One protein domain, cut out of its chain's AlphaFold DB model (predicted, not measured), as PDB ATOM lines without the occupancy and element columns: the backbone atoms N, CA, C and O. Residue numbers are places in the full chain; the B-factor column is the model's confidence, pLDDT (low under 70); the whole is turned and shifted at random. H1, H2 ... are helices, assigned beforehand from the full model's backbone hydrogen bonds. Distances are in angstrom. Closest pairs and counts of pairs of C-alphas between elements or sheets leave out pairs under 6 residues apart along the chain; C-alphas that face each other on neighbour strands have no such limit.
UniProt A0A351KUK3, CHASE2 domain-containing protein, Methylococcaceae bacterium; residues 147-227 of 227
ATOM      1  N   GLY A 147     106.125  94.768 118.853       82.50
ATOM      2  CA  GLY A 147     105.091  95.363 119.705       82.50
ATOM      3  C   GLY A 147     105.653  96.145 120.897       82.50
ATOM      4  O   GLY A 147     105.169  97.233 121.191       82.50
ATOM      5  N   PHE A 148     106.711  95.643 121.542       84.44
ATOM      6  CA  PHE A 148     107.378  96.356 122.635       84.44
ATOM      7  C   PHE A 148     108.105  97.604 122.126       84.44
ATOM      8  O   PHE A 148     108.006  98.665 122.737       84.44
ATOM      9  N   GLY A 149     108.786  97.497 120.979       80.81
ATOM     10  CA  GLY A 149     109.436  98.638 120.333       80.81
ATOM     11  C   GLY A 149     108.447  99.759 120.007       80.81
ATOM     12  O   GLY A 149     108.682 100.902 120.386       80.81
ATOM     13  N   LEU A 150     107.312  99.416 119.389       82.19
ATOM     14  CA  LEU A 150     106.246 100.372 119.073       82.19
ATOM     15  C   LEU A 150     105.613 100.984 120.324       82.19
ATOM     16  O   LEU A 150     105.354 102.182 120.346       82.19
ATOM     17  N   LEU A 151     105.373 100.186 121.370       87.12
ATOM     18  CA  LEU A 151     104.837 100.687 122.637       87.12
ATOM     19  C   LEU A 151     105.778 101.723 123.261       87.12
ATOM     20  O   LEU A 151     105.337 102.779 123.705       87.12
ATOM     21  N   LEU A 152     107.075 101.420 123.282       84.50
ATOM     22  CA  LEU A 152     108.087 102.290 123.865       84.50
ATOM     23  C   LEU A 152     108.252 103.583 123.058       84.50
ATOM     24  O   LEU A 152     108.333 104.667 123.631       84.50
ATOM     25  N   GLU A 153     108.228 103.483 121.732       81.88
ATOM     26  CA  GLU A 153     108.236 104.633 120.831       81.88
ATOM     27  C   GLU A 153     106.987 105.508 121.007       81.88
ATOM     28  O   GLU A 153     107.100 106.724 121.163       81.88
ATOM     29  N   ALA A 154     105.801 104.896 121.086       84.44
ATOM     30  CA  ALA A 154     104.553 105.596 121.366       84.44
ATOM     31  C   ALA A 154     104.595 106.308 122.727       84.44
ATOM     32  O   ALA A 154     104.201 107.470 122.817       84.44
ATOM     33  N   LEU A 155     105.121 105.660 123.771       86.94
ATOM     34  CA  LEU A 155     105.292 106.271 125.092       86.94
ATOM     35  C   LEU A 155     106.213 107.492 125.045       86.94
ATOM     36  O   LEU A 155     105.881 108.519 125.635       86.94
ATOM     37  N   VAL A 156     107.335 107.417 124.325       83.19
ATOM     38  CA  VAL A 156     108.260 108.552 124.181       83.19
ATOM     39  C   VAL A 156     107.618 109.701 123.402       83.19
ATOM     40  O   VAL A 156     107.771 110.857 123.796       83.19
ATOM     41  N   VAL A 157     106.852 109.410 122.347       82.38
ATOM     42  CA  VAL A 157     106.102 110.429 121.594       82.38
ATOM     43  C   VAL A 157     105.036 111.090 122.469       82.38
ATOM     44  O   VAL A 157     104.956 112.318 122.504       82.38
ATOM     45  N   ILE A 158     104.248 110.305 123.210       85.31
ATOM     46  CA  ILE A 158     103.217 110.821 124.122       85.31
ATOM     47  C   ILE A 158     103.861 111.677 125.214       85.31
ATOM     48  O   ILE A 158     103.398 112.786 125.473       85.31
ATOM     49  N   LEU A 159     104.952 111.208 125.819       84.75
ATOM     50  CA  LEU A 159     105.678 111.950 126.846       84.75
ATOM     51  C   LEU A 159     106.238 113.266 126.296       84.75
ATOM     52  O   LEU A 159     106.065 114.309 126.924       84.75
ATOM     53  N   GLY A 160     106.862 113.236 125.115       79.56
ATOM     54  CA  GLY A 160     107.366 114.430 124.437       79.56
ATOM     55  C   GLY A 160     106.254 115.433 124.129       79.56
ATOM     56  O   GLY A 160     106.409 116.624 124.394       79.56
ATOM     57  N   TYR A 161     105.102 114.950 123.656       79.94
ATOM     58  CA  TYR A 161     103.921 115.774 123.408       79.94
ATOM     59  C   TYR A 161     103.368 116.406 124.691       79.94
ATOM     60  O   TYR A 161     103.103 117.605 124.715       79.94
ATOM     61  N   VAL A 162     103.221 115.629 125.770       83.31
ATOM     62  CA  VAL A 162     102.725 116.125 127.064       83.31
ATOM     63  C   VAL A 162     103.684 117.158 127.650       83.31
ATOM     64  O   VAL A 162     103.245 118.230 128.067       83.31
ATOM     65  N   LEU A 163     104.992 116.883 127.628       80.25
ATOM     66  CA  LEU A 163     106.017 117.835 128.059       80.25
ATOM     67  C   LEU A 163     105.927 119.133 127.259       80.25
ATOM     68  O   LEU A 163     105.905 120.211 127.852       80.25
ATOM     69  N   HIS A 164     105.805 119.039 125.934       77.25
ATOM     70  CA  HIS A 164     105.640 120.207 125.076       77.25
ATOM     71  C   HIS A 164     104.359 120.977 125.416       77.25
ATOM     72  O   HIS A 164     104.417 122.177 125.657       77.25
ATOM     73  N   ALA A 165     103.210 120.311 125.534       78.81
ATOM     74  CA  ALA A 165     101.939 120.963 125.849       78.81
ATOM     75  C   ALA A 165     101.967 121.730 127.187       78.81
ATOM     76  O   ALA A 165     101.355 122.793 127.302       78.81
ATOM     77  N   VAL A 166     102.692 121.217 128.186       80.94
ATOM     78  CA  VAL A 166     102.804 121.837 129.517       80.94
ATOM     79  C   VAL A 166     103.839 122.968 129.550       80.94
ATOM     80  O   VAL A 166     103.613 123.987 130.210       80.94
ATOM     81  N   LEU A 167     104.973 122.807 128.858       76.56
ATOM     82  CA  LEU A 167     106.127 123.714 128.950       76.56
ATOM     83  C   LEU A 167     106.163 124.785 127.847       76.56
ATOM     84  O   LEU A 167     106.626 125.895 128.113       76.56
ATOM     85  N   ALA A 168     105.643 124.504 126.648       69.81
ATOM     86  CA  ALA A 168     105.669 125.417 125.499       69.81
ATOM     87  C   ALA A 168     105.021 126.794 125.744       69.81
ATOM     88  O   ALA A 168     105.551 127.782 125.243       69.81
ATOM     89  N   PRO A 169     103.938 126.945 126.538       69.88
ATOM     90  CA  PRO A 169     103.377 128.270 126.817       69.88
ATOM     91  C   PRO A 169     104.312 129.193 127.612       69.88
ATOM     92  O   PRO A 169     104.053 130.392 127.696       69.88
ATOM     93  N   ARG A 170     105.352 128.643 128.254       69.56
ATOM     94  CA  ARG A 170     106.232 129.359 129.191       69.56
ATOM     95  C   ARG A 170     107.693 129.412 128.755       69.56
ATOM     96  O   ARG A 170     108.476 130.089 129.417       69.56
ATOM     97  N   SER A 171     108.081 128.706 127.696       71.44
ATOM     98  CA  SER A 171     109.482 128.561 127.306       71.44
ATOM     99  C   SER A 171     109.738 129.020 125.873       71.44
ATOM    100  O   SER A 171     108.868 128.988 125.006       71.44
ATOM    101  N   ASN A 172     110.972 129.458 125.621       80.62
ATOM    102  CA  ASN A 172     111.461 129.631 124.262       80.62
ATOM    103  C   ASN A 172     111.563 128.245 123.611       80.62
ATOM    104  O   ASN A 172     112.254 127.369 124.136       80.62
ATOM    105  N   ASN A 173     110.906 128.068 122.464       74.81
ATOM    106  CA  ASN A 173     110.819 126.790 121.765       74.81
ATOM    107  C   ASN A 173     112.197 126.175 121.460       74.81
ATOM    108  O   ASN A 173     112.410 124.975 121.622       74.81
ATOM    109  N   PHE A 174     113.181 127.017 121.128       77.31
ATOM    110  CA  PHE A 174     114.559 126.569 120.919       77.31
ATOM    111  C   PHE A 174     115.161 125.945 122.186       77.31
ATOM    112  O   PHE A 174     115.782 124.885 122.139       77.31
ATOM    113  N   LEU A 175     114.944 126.586 123.338       80.75
ATOM    114  CA  LEU A 175     115.464 126.125 124.623       80.75
ATOM    115  C   LEU A 175     114.769 124.833 125.075       80.75
ATOM    116  O   LEU A 175     115.410 123.953 125.648       80.75
ATOM    117  N   PHE A 176     113.476 124.697 124.768       79.69
ATOM    118  CA  PHE A 176     112.726 123.465 124.989       79.69
ATOM    119  C   PHE A 176     113.270 122.311 124.139       79.69
ATOM    120  O   PHE A 176     113.603 121.262 124.691       79.69
ATOM    121  N   MET A 177     113.438 122.509 122.826       76.12
ATOM    122  CA  MET A 177     114.001 121.481 121.943       76.12
ATOM    123  C   MET A 177     115.414 121.068 122.353       76.12
ATOM    124  O   MET A 177     115.716 119.872 122.388       76.12
ATOM    125  N   ALA A 178     116.268 122.031 122.711       83.31
ATOM    126  CA  ALA A 178     117.613 121.752 123.202       83.31
ATOM    127  C   ALA A 178     117.581 120.941 124.509       83.31
ATOM    128  O   ALA A 178     118.283 119.937 124.625       83.31
ATOM    129  N   GLY A 179     116.725 121.320 125.464       84.81
ATOM    130  CA  GLY A 179     116.576 120.621 126.741       84.81
ATOM    131  C   GLY A 179     116.057 119.189 126.589       84.81
ATOM    132  O   GLY A 179     116.630 118.266 127.166       84.81
ATOM    133  N   VAL A 180     115.022 118.979 125.769       80.06
ATOM    134  CA  VAL A 180     114.488 117.637 125.476       80.06
ATOM    135  C   VAL A 180     115.531 116.777 124.767       80.06
ATOM    136  O   VAL A 180     115.706 115.617 125.132       80.06
ATOM    137  N   SER A 181     116.265 117.338 123.803       81.88
ATOM    138  CA  SER A 181     117.330 116.615 123.094       81.88
ATOM    139  C   SER A 181     118.450 116.190 124.046       81.88
ATOM    140  O   SER A 181     118.882 115.038 124.018       81.88
ATOM    141  N   LEU A 182     118.876 117.089 124.941       87.62
ATOM    142  CA  LEU A 182     119.905 116.806 125.939       87.62
ATOM    143  C   LEU A 182     119.456 115.730 126.940       87.62
ATOM    144  O   LEU A 182     120.241 114.848 127.279       87.62
ATOM    145  N   LEU A 183     118.190 115.766 127.371       84.31
ATOM    146  CA  LEU A 183     117.600 114.765 128.267       84.31
ATOM    147  C   LEU A 183     117.426 113.399 127.582       84.31
ATOM    148  O   LEU A 183     117.592 112.358 128.215       84.31
ATOM    149  N   MET A 184     117.095 113.381 126.290       80.88
ATOM    150  CA  MET A 184     116.859 112.142 125.546       80.88
ATOM    151  C   MET A 184     118.142 111.401 125.165       80.88
ATOM    152  O   MET A 184     118.093 110.189 124.975       80.88
ATOM    153  N   LEU A 185     119.292 112.076 125.095       86.19
ATOM    154  CA  LEU A 185     120.587 111.438 124.832       86.19
ATOM    155  C   LEU A 185     120.940 110.302 125.814       86.19
ATOM    156  O   LEU A 185     121.195 109.191 125.341       86.19
ATOM    157  N   PRO A 186     120.937 110.500 127.150       88.38
ATOM    158  CA  PRO A 186     121.227 109.418 128.091       88.38
ATOM    159  C   PRO A 186     120.178 108.304 128.027       88.38
ATOM    160  O   PRO A 186     120.533 107.131 128.122       88.38
ATOM    161  N   VAL A 187     118.906 108.646 127.798       84.19
ATOM    162  CA  VAL A 187     117.822 107.666 127.624       84.19
ATOM    163  C   VAL A 187     118.101 106.785 126.405       84.19
ATOM    164  O   VAL A 187     118.128 105.562 126.526       84.19
ATOM    165  N   CYS A 188     118.411 107.389 125.255       82.88
ATOM    166  CA  CYS A 188     118.788 106.667 124.041       82.88
ATOM    167  C   CYS A 188     120.037 105.812 124.255       82.88
ATOM    168  O   CYS A 188     120.057 104.673 123.809       82.88
ATOM    169  N   TYR A 189     121.054 106.319 124.956       83.50
ATOM    170  CA  TYR A 189     122.271 105.562 125.255       83.50
ATOM    171  C   TYR A 189     121.985 104.311 126.097       83.50
ATOM    172  O   TYR A 189     122.459 103.224 125.768       83.50
ATOM    173  N   VAL A 190     121.178 104.441 127.154       83.00
ATOM    174  CA  VAL A 190     120.790 103.308 128.002       83.00
ATOM    175  C   VAL A 190     119.971 102.296 127.204       83.00
ATOM    176  O   VAL A 190     120.280 101.112 127.227       83.00
ATOM    177  N   LEU A 191     118.973 102.749 126.445       78.81
ATOM    178  CA  LEU A 191     118.131 101.888 125.609       78.81
ATOM    179  C   LEU A 191     118.904 101.198 124.481       78.81
ATOM    180  O   LEU A 191     118.634 100.039 124.164       78.81
ATOM    181  N   PHE A 192     119.919 101.865 123.940       77.69
ATOM    182  CA  PHE A 192     120.795 101.300 122.926       77.69
ATOM    183  C   PHE A 192     121.616 100.121 123.457       77.69
ATOM    184  O   PHE A 192     121.829  99.163 122.714       77.69
ATOM    185  N   LYS A 193     122.007 100.128 124.744       70.81
ATOM    186  CA  LYS A 193     122.641  98.957 125.385       70.81
ATOM    187  C   LYS A 193     121.743  97.718 125.357       70.81
ATOM    188  O   LYS A 193     122.252  96.609 125.287       70.81
ATOM    189  N   TYR A 194     120.427  97.909 125.353       71.94
ATOM    190  CA  TYR A 194     119.436  96.835 125.262       71.94
ATOM    191  C   TYR A 194     118.982  96.556 123.819       71.94
ATOM    192  O   TYR A 194     117.935  95.952 123.603       71.94
ATOM    193  N   GLY A 195     119.721  97.039 122.812       69.12
ATOM    194  CA  GLY A 195     119.385  96.830 121.401       69.12
ATOM    195  C   GLY A 195     118.170  97.628 120.912       69.12
ATOM    196  O   GLY A 195     117.676  97.389 119.806       69.12
ATOM    197  N   VAL A 196     117.681  98.592 121.701       73.69
ATOM    198  CA  VAL A 196     116.550  99.446 121.332       73.69
ATOM    199  C   VAL A 196     117.069 100.730 120.698       73.69
ATOM    200  O   VAL A 196     117.696 101.562 121.352       73.69
ATOM    201  N   TRP A 197     116.780 100.915 119.412       72.75
ATOM    202  CA  TRP A 197     117.070 102.165 118.720       72.75
ATOM    203  C   TRP A 197     115.820 103.044 118.702       72.75
ATOM    204  O   TRP A 197     114.904 102.820 117.915       72.75
ATOM    205  N   LEU A 198     115.798 104.056 119.567       72.38
ATOM    206  CA  LEU A 198     114.781 105.105 119.550       72.38
ATOM    207  C   LEU A 198     115.060 106.117 118.441       72.38
ATOM    208  O   LEU A 198     116.151 106.682 118.358       72.38
ATOM    209  N   THR A 199     114.063 106.376 117.600       71.19
ATOM    210  CA  THR A 199     114.140 107.445 116.607       71.19
ATOM    211  C   THR A 199     113.666 108.760 117.218       71.19
ATOM    212  O   THR A 199     112.487 108.983 117.483       71.19
ATOM    213  N   LEU A 200     114.614 109.671 117.441       68.88
ATOM    214  CA  LEU A 200     114.319 111.028 117.912       68.88
ATOM    215  C   LEU A 200     113.618 111.881 116.845       68.88
ATOM    216  O   LEU A 200     113.056 112.927 117.164       68.88
ATOM    217  N   ALA A 201     113.613 111.431 115.587       72.69
ATOM    218  CA  ALA A 201     112.991 112.152 114.487       72.69
ATOM    219  C   ALA A 201     111.470 112.272 114.659       72.69
ATOM    220  O   ALA A 201     110.906 113.308 114.323       72.69
ATOM    221  N   LEU A 202     110.810 111.248 115.212       71.88
ATOM    222  CA  LEU A 202     109.352 111.222 115.359       71.88
ATOM    223  C   LEU A 202     108.844 112.277 116.355       71.88
ATOM    224  O   LEU A 202     108.057 113.127 115.940       71.88
ATOM    225  N   PRO A 203     109.307 112.316 117.620       68.50
ATOM    226  CA  PRO A 203     108.883 113.350 118.566       68.50
ATOM    227  C   PRO A 203     109.147 114.777 118.065       68.50
ATOM    228  O   PRO A 203     108.276 115.639 118.182       68.50
ATOM    229  N   LEU A 204     110.314 115.017 117.453       71.56
ATOM    230  CA  LEU A 204     110.682 116.329 116.909       71.56
ATOM    231  C   LEU A 204     109.790 116.731 115.724       71.56
ATOM    232  O   LEU A 204     109.320 117.867 115.648       71.56
ATOM    233  N   PHE A 205     109.497 115.793 114.824       78.12
ATOM    234  CA  PHE A 205     108.581 116.025 113.712       78.12
ATOM    235  C   PHE A 205     107.151 116.298 114.196       78.12
ATOM    236  O   PHE A 205     106.494 117.212 113.704       78.12
ATOM    237  N   LEU A 206     106.668 115.567 115.205       75.31
ATOM    238  CA  LEU A 206     105.349 115.832 115.780       75.31
ATOM    239  C   LEU A 206     105.262 117.236 116.392       75.31
ATOM    240  O   LEU A 206     104.258 117.914 116.176       75.31
ATOM    241  N   SER A 207     106.299 117.709 117.094       71.81
ATOM    242  CA  SER A 207     106.285 119.073 117.643       71.81
ATOM    243  C   SER A 207     106.141 120.142 116.556       71.81
ATOM    244  O   SER A 207     105.243 120.984 116.652       71.81
ATOM    245  N   THR A 208     106.904 120.056 115.461       79.50
ATOM    246  CA  THR A 208     106.836 121.054 114.378       79.50
ATOM    247  C   THR A 208     105.492 121.028 113.651       79.50
ATOM    248  O   THR A 208     104.945 122.082 113.309       79.50
ATOM    249  N   VAL A 209     104.899 119.841 113.474       82.56
ATOM    250  CA  VAL A 209     103.550 119.694 112.912       82.56
ATOM    251  C   VAL A 209     102.509 120.354 113.817       82.56
ATOM    252  O   VAL A 209     101.648 121.084 113.321       82.56
ATOM    253  N   THR A 210     102.583 120.148 115.139       78.75
ATOM    254  CA  THR A 210     101.607 120.738 116.073       78.75
ATOM    255  C   THR A 210     101.667 122.263 116.115       78.75
ATOM    256  O   THR A 210     100.616 122.909 116.144       78.75
ATOM    257  N   GLU A 211     102.862 122.850 116.044       78.38
ATOM    258  CA  GLU A 211     103.041 124.301 115.949       78.38
ATOM    259  C   GLU A 211     102.474 124.854 114.646       78.38
ATOM    260  O   GLU A 211     101.658 125.779 114.664       78.38
ATOM    261  N   THR A 212     102.835 124.234 113.520       84.44
ATOM    262  CA  THR A 212     102.375 124.649 112.189       84.44
ATOM    263  C   THR A 212     100.849 124.599 112.099       84.44
ATOM    264  O   THR A 212     100.209 125.530 111.603       84.44
ATOM    265  N   TYR A 213     100.238 123.539 112.636       86.38
ATOM    266  CA  TYR A 213      98.786 123.401 112.696       86.38
ATOM    267  C   TYR A 213      98.137 124.448 113.616       86.38
ATOM    268  O   TYR A 213      97.097 125.024 113.278       86.38
ATOM    269  N   GLY A 214      98.756 124.735 114.765       83.31
ATOM    270  CA  GLY A 214      98.321 125.782 115.687       83.31
ATOM    271  C   GLY A 214      98.316 127.170 115.041       83.31
ATOM    272  O   GLY A 214      97.325 127.898 115.141       83.31
ATOM    273  N   ASP A 215      99.383 127.512 114.322       85.81
ATOM    274  CA  ASP A 215      99.518 128.764 113.572       85.81
ATOM    275  C   ASP A 215      98.487 128.893 112.462       85.81
ATOM    276  O   ASP A 215      97.798 129.915 112.365       85.81
ATOM    277  N   LEU A 216      98.324 127.838 111.666       89.31
ATOM    278  CA  LEU A 216      97.340 127.799 110.592       89.31
ATOM    279  C   LEU A 216      95.921 128.010 111.139       89.31
ATOM    280  O   LEU A 216      95.178 128.863 110.648       89.31
ATOM    281  N   ARG A 217      95.562 127.301 112.217       90.81
ATOM    282  CA  ARG A 217      94.255 127.435 112.876       90.81
ATOM    283  C   ARG A 217      94.022 128.846 113.418       90.81
ATOM    284  O   ARG A 217      92.891 129.335 113.360       90.81
ATOM    285  N   ARG A 218      95.058 129.505 113.954       87.19
ATOM    286  CA  ARG A 218      94.976 130.898 114.430       87.19
ATOM    287  C   ARG A 218      94.715 131.867 113.279       87.19
ATOM    288  O   ARG A 218      93.780 132.660 113.383       87.19
ATOM    289  N   LYS A 219      95.466 131.752 112.179       90.75
ATOM    290  CA  LYS A 219      95.305 132.604 110.986       90.75
ATOM    291  C   LYS A 219      93.923 132.454 110.351       90.75
ATOM    292  O   LYS A 219      93.263 133.457 110.097       90.75
ATOM    293  N   ILE A 220      93.441 131.220 110.176       91.06
ATOM    294  CA  ILE A 220      92.096 130.956 109.635       91.06
ATOM    295  C   ILE A 220      91.022 131.598 110.522       91.06
ATOM    296  O   ILE A 220      90.117 132.264 110.025       91.06
ATOM    297  N   ARG A 221      91.134 131.458 111.848       92.88
ATOM    298  CA  ARG A 221      90.161 132.044 112.781       92.88
ATOM    299  C   ARG A 221      90.160 133.577 112.750       92.88
ATOM    300  O   ARG A 221      89.102 134.172 112.922       92.88
ATOM    301  N   GLN A 222      91.319 134.207 112.558       92.44
ATOM    302  CA  GLN A 222      91.420 135.662 112.403       92.44
ATOM    303  C   GLN A 222      90.778 136.130 111.095       92.44
ATOM    304  O   GLN A 222      89.977 137.057 111.131       92.44
ATOM    305  N   TRP A 223      91.046 135.440 109.983       91.06
ATOM    306  CA  TRP A 223      90.457 135.754 108.677       91.06
ATOM    307  C   TRP A 223      88.923 135.673 108.679       91.06
ATOM    308  O   TRP A 223      88.261 136.561 108.150       91.06
ATOM    309  N   ILE A 224      88.354 134.650 109.333       93.00
ATOM    310  CA  ILE A 224      86.893 134.502 109.478       93.00
ATOM    311  C   ILE A 224      86.288 135.641 110.312       93.00
ATOM    312  O   ILE A 224      85.167 136.042 110.046       93.00
ATOM    313  N   ARG A 225      87.002 136.164 111.319       90.44
ATOM    314  CA  ARG A 225      86.509 137.259 112.179       90.44
ATOM    315  C   ARG A 225      86.648 138.651 111.560       90.44
ATOM    316  O   ARG A 225      86.043 139.583 112.073       90.44
ATOM    317  N   SER A 226      87.488 138.806 110.538       89.88
ATOM    318  CA  SER A 226      87.710 140.080 109.838       89.88
ATOM    319  C   SER A 226      86.815 140.281 108.608       89.88
ATOM    320  O   SER A 226      86.938 141.307 107.944       89.88
ATOM    321  N   ARG A 227      85.974 139.297 108.277       76.31
ATOM    322  CA  ARG A 227      84.904 139.383 107.277       76.31
ATOM    323  C   ARG A 227      83.563 139.487 107.981       76.31
ATOM    324  O   ARG A 227      82.687 140.161 107.404       76.31
TER     325      ARG A 227
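AT A GLANCE: This is residues 147 to 227 of the 227 residues of the protein "CHASE2 domain-containing protein" of Methylococcaceae bacterium (UniProt A0A351KUK3). What shape is this? H1, residues 147 to 167, and H2, residues 173 to 193, form a helical hairpin; H3, residues 201 to 225, packs slantwise on H1 with residues 202 to 207, and residues 212 to 227 stick out as an arm. How large is it? The printed part has 81 residues, 67 of them in three named helices, with no named strand; its class is all helix, and the whole is loose, with a radius of gyration of the C-alphas of 15.9 A and spans of 58 by 28 by 17 A.

HOW THE PARTS SIT: How does H1 meet H2? Residues 160 to 167 and 176 to 180 only just touch, with 3 pairs of C-alphas within 8 A, the closest Leu 167 and Phe 176 at 7.7 A. This hairpin runs opposite ways at a shallow tilt of 24 degrees. And H3? It touches residues 156 to 164 of H1, closest C-alphas Val 157 and Pro 203 at 5.0 A, the same way at a steep tilt of 45 degrees. Are the backbones within hydrogen-bond range? Every O i to N i+4 pair is in H1 and H3, 15 of 17 in H2.

IN THESE COORDINATES: Where does H1 begin? C-alpha 147 is at (105.091, 95.363, 119.705); H1 is 29.8 A long. What follows? H2, 30.5 A, has a kink of 27 degrees near residue 186; H3, 36.6 A, ends at C-alpha 225 (86.509, 137.259, 112.179).

THE WHOLE: Is it cut? The printed part has no cut and no long link. Where is confidence low? Residues 168 to 170, 195, 200 and 203 have pLDDT under 70.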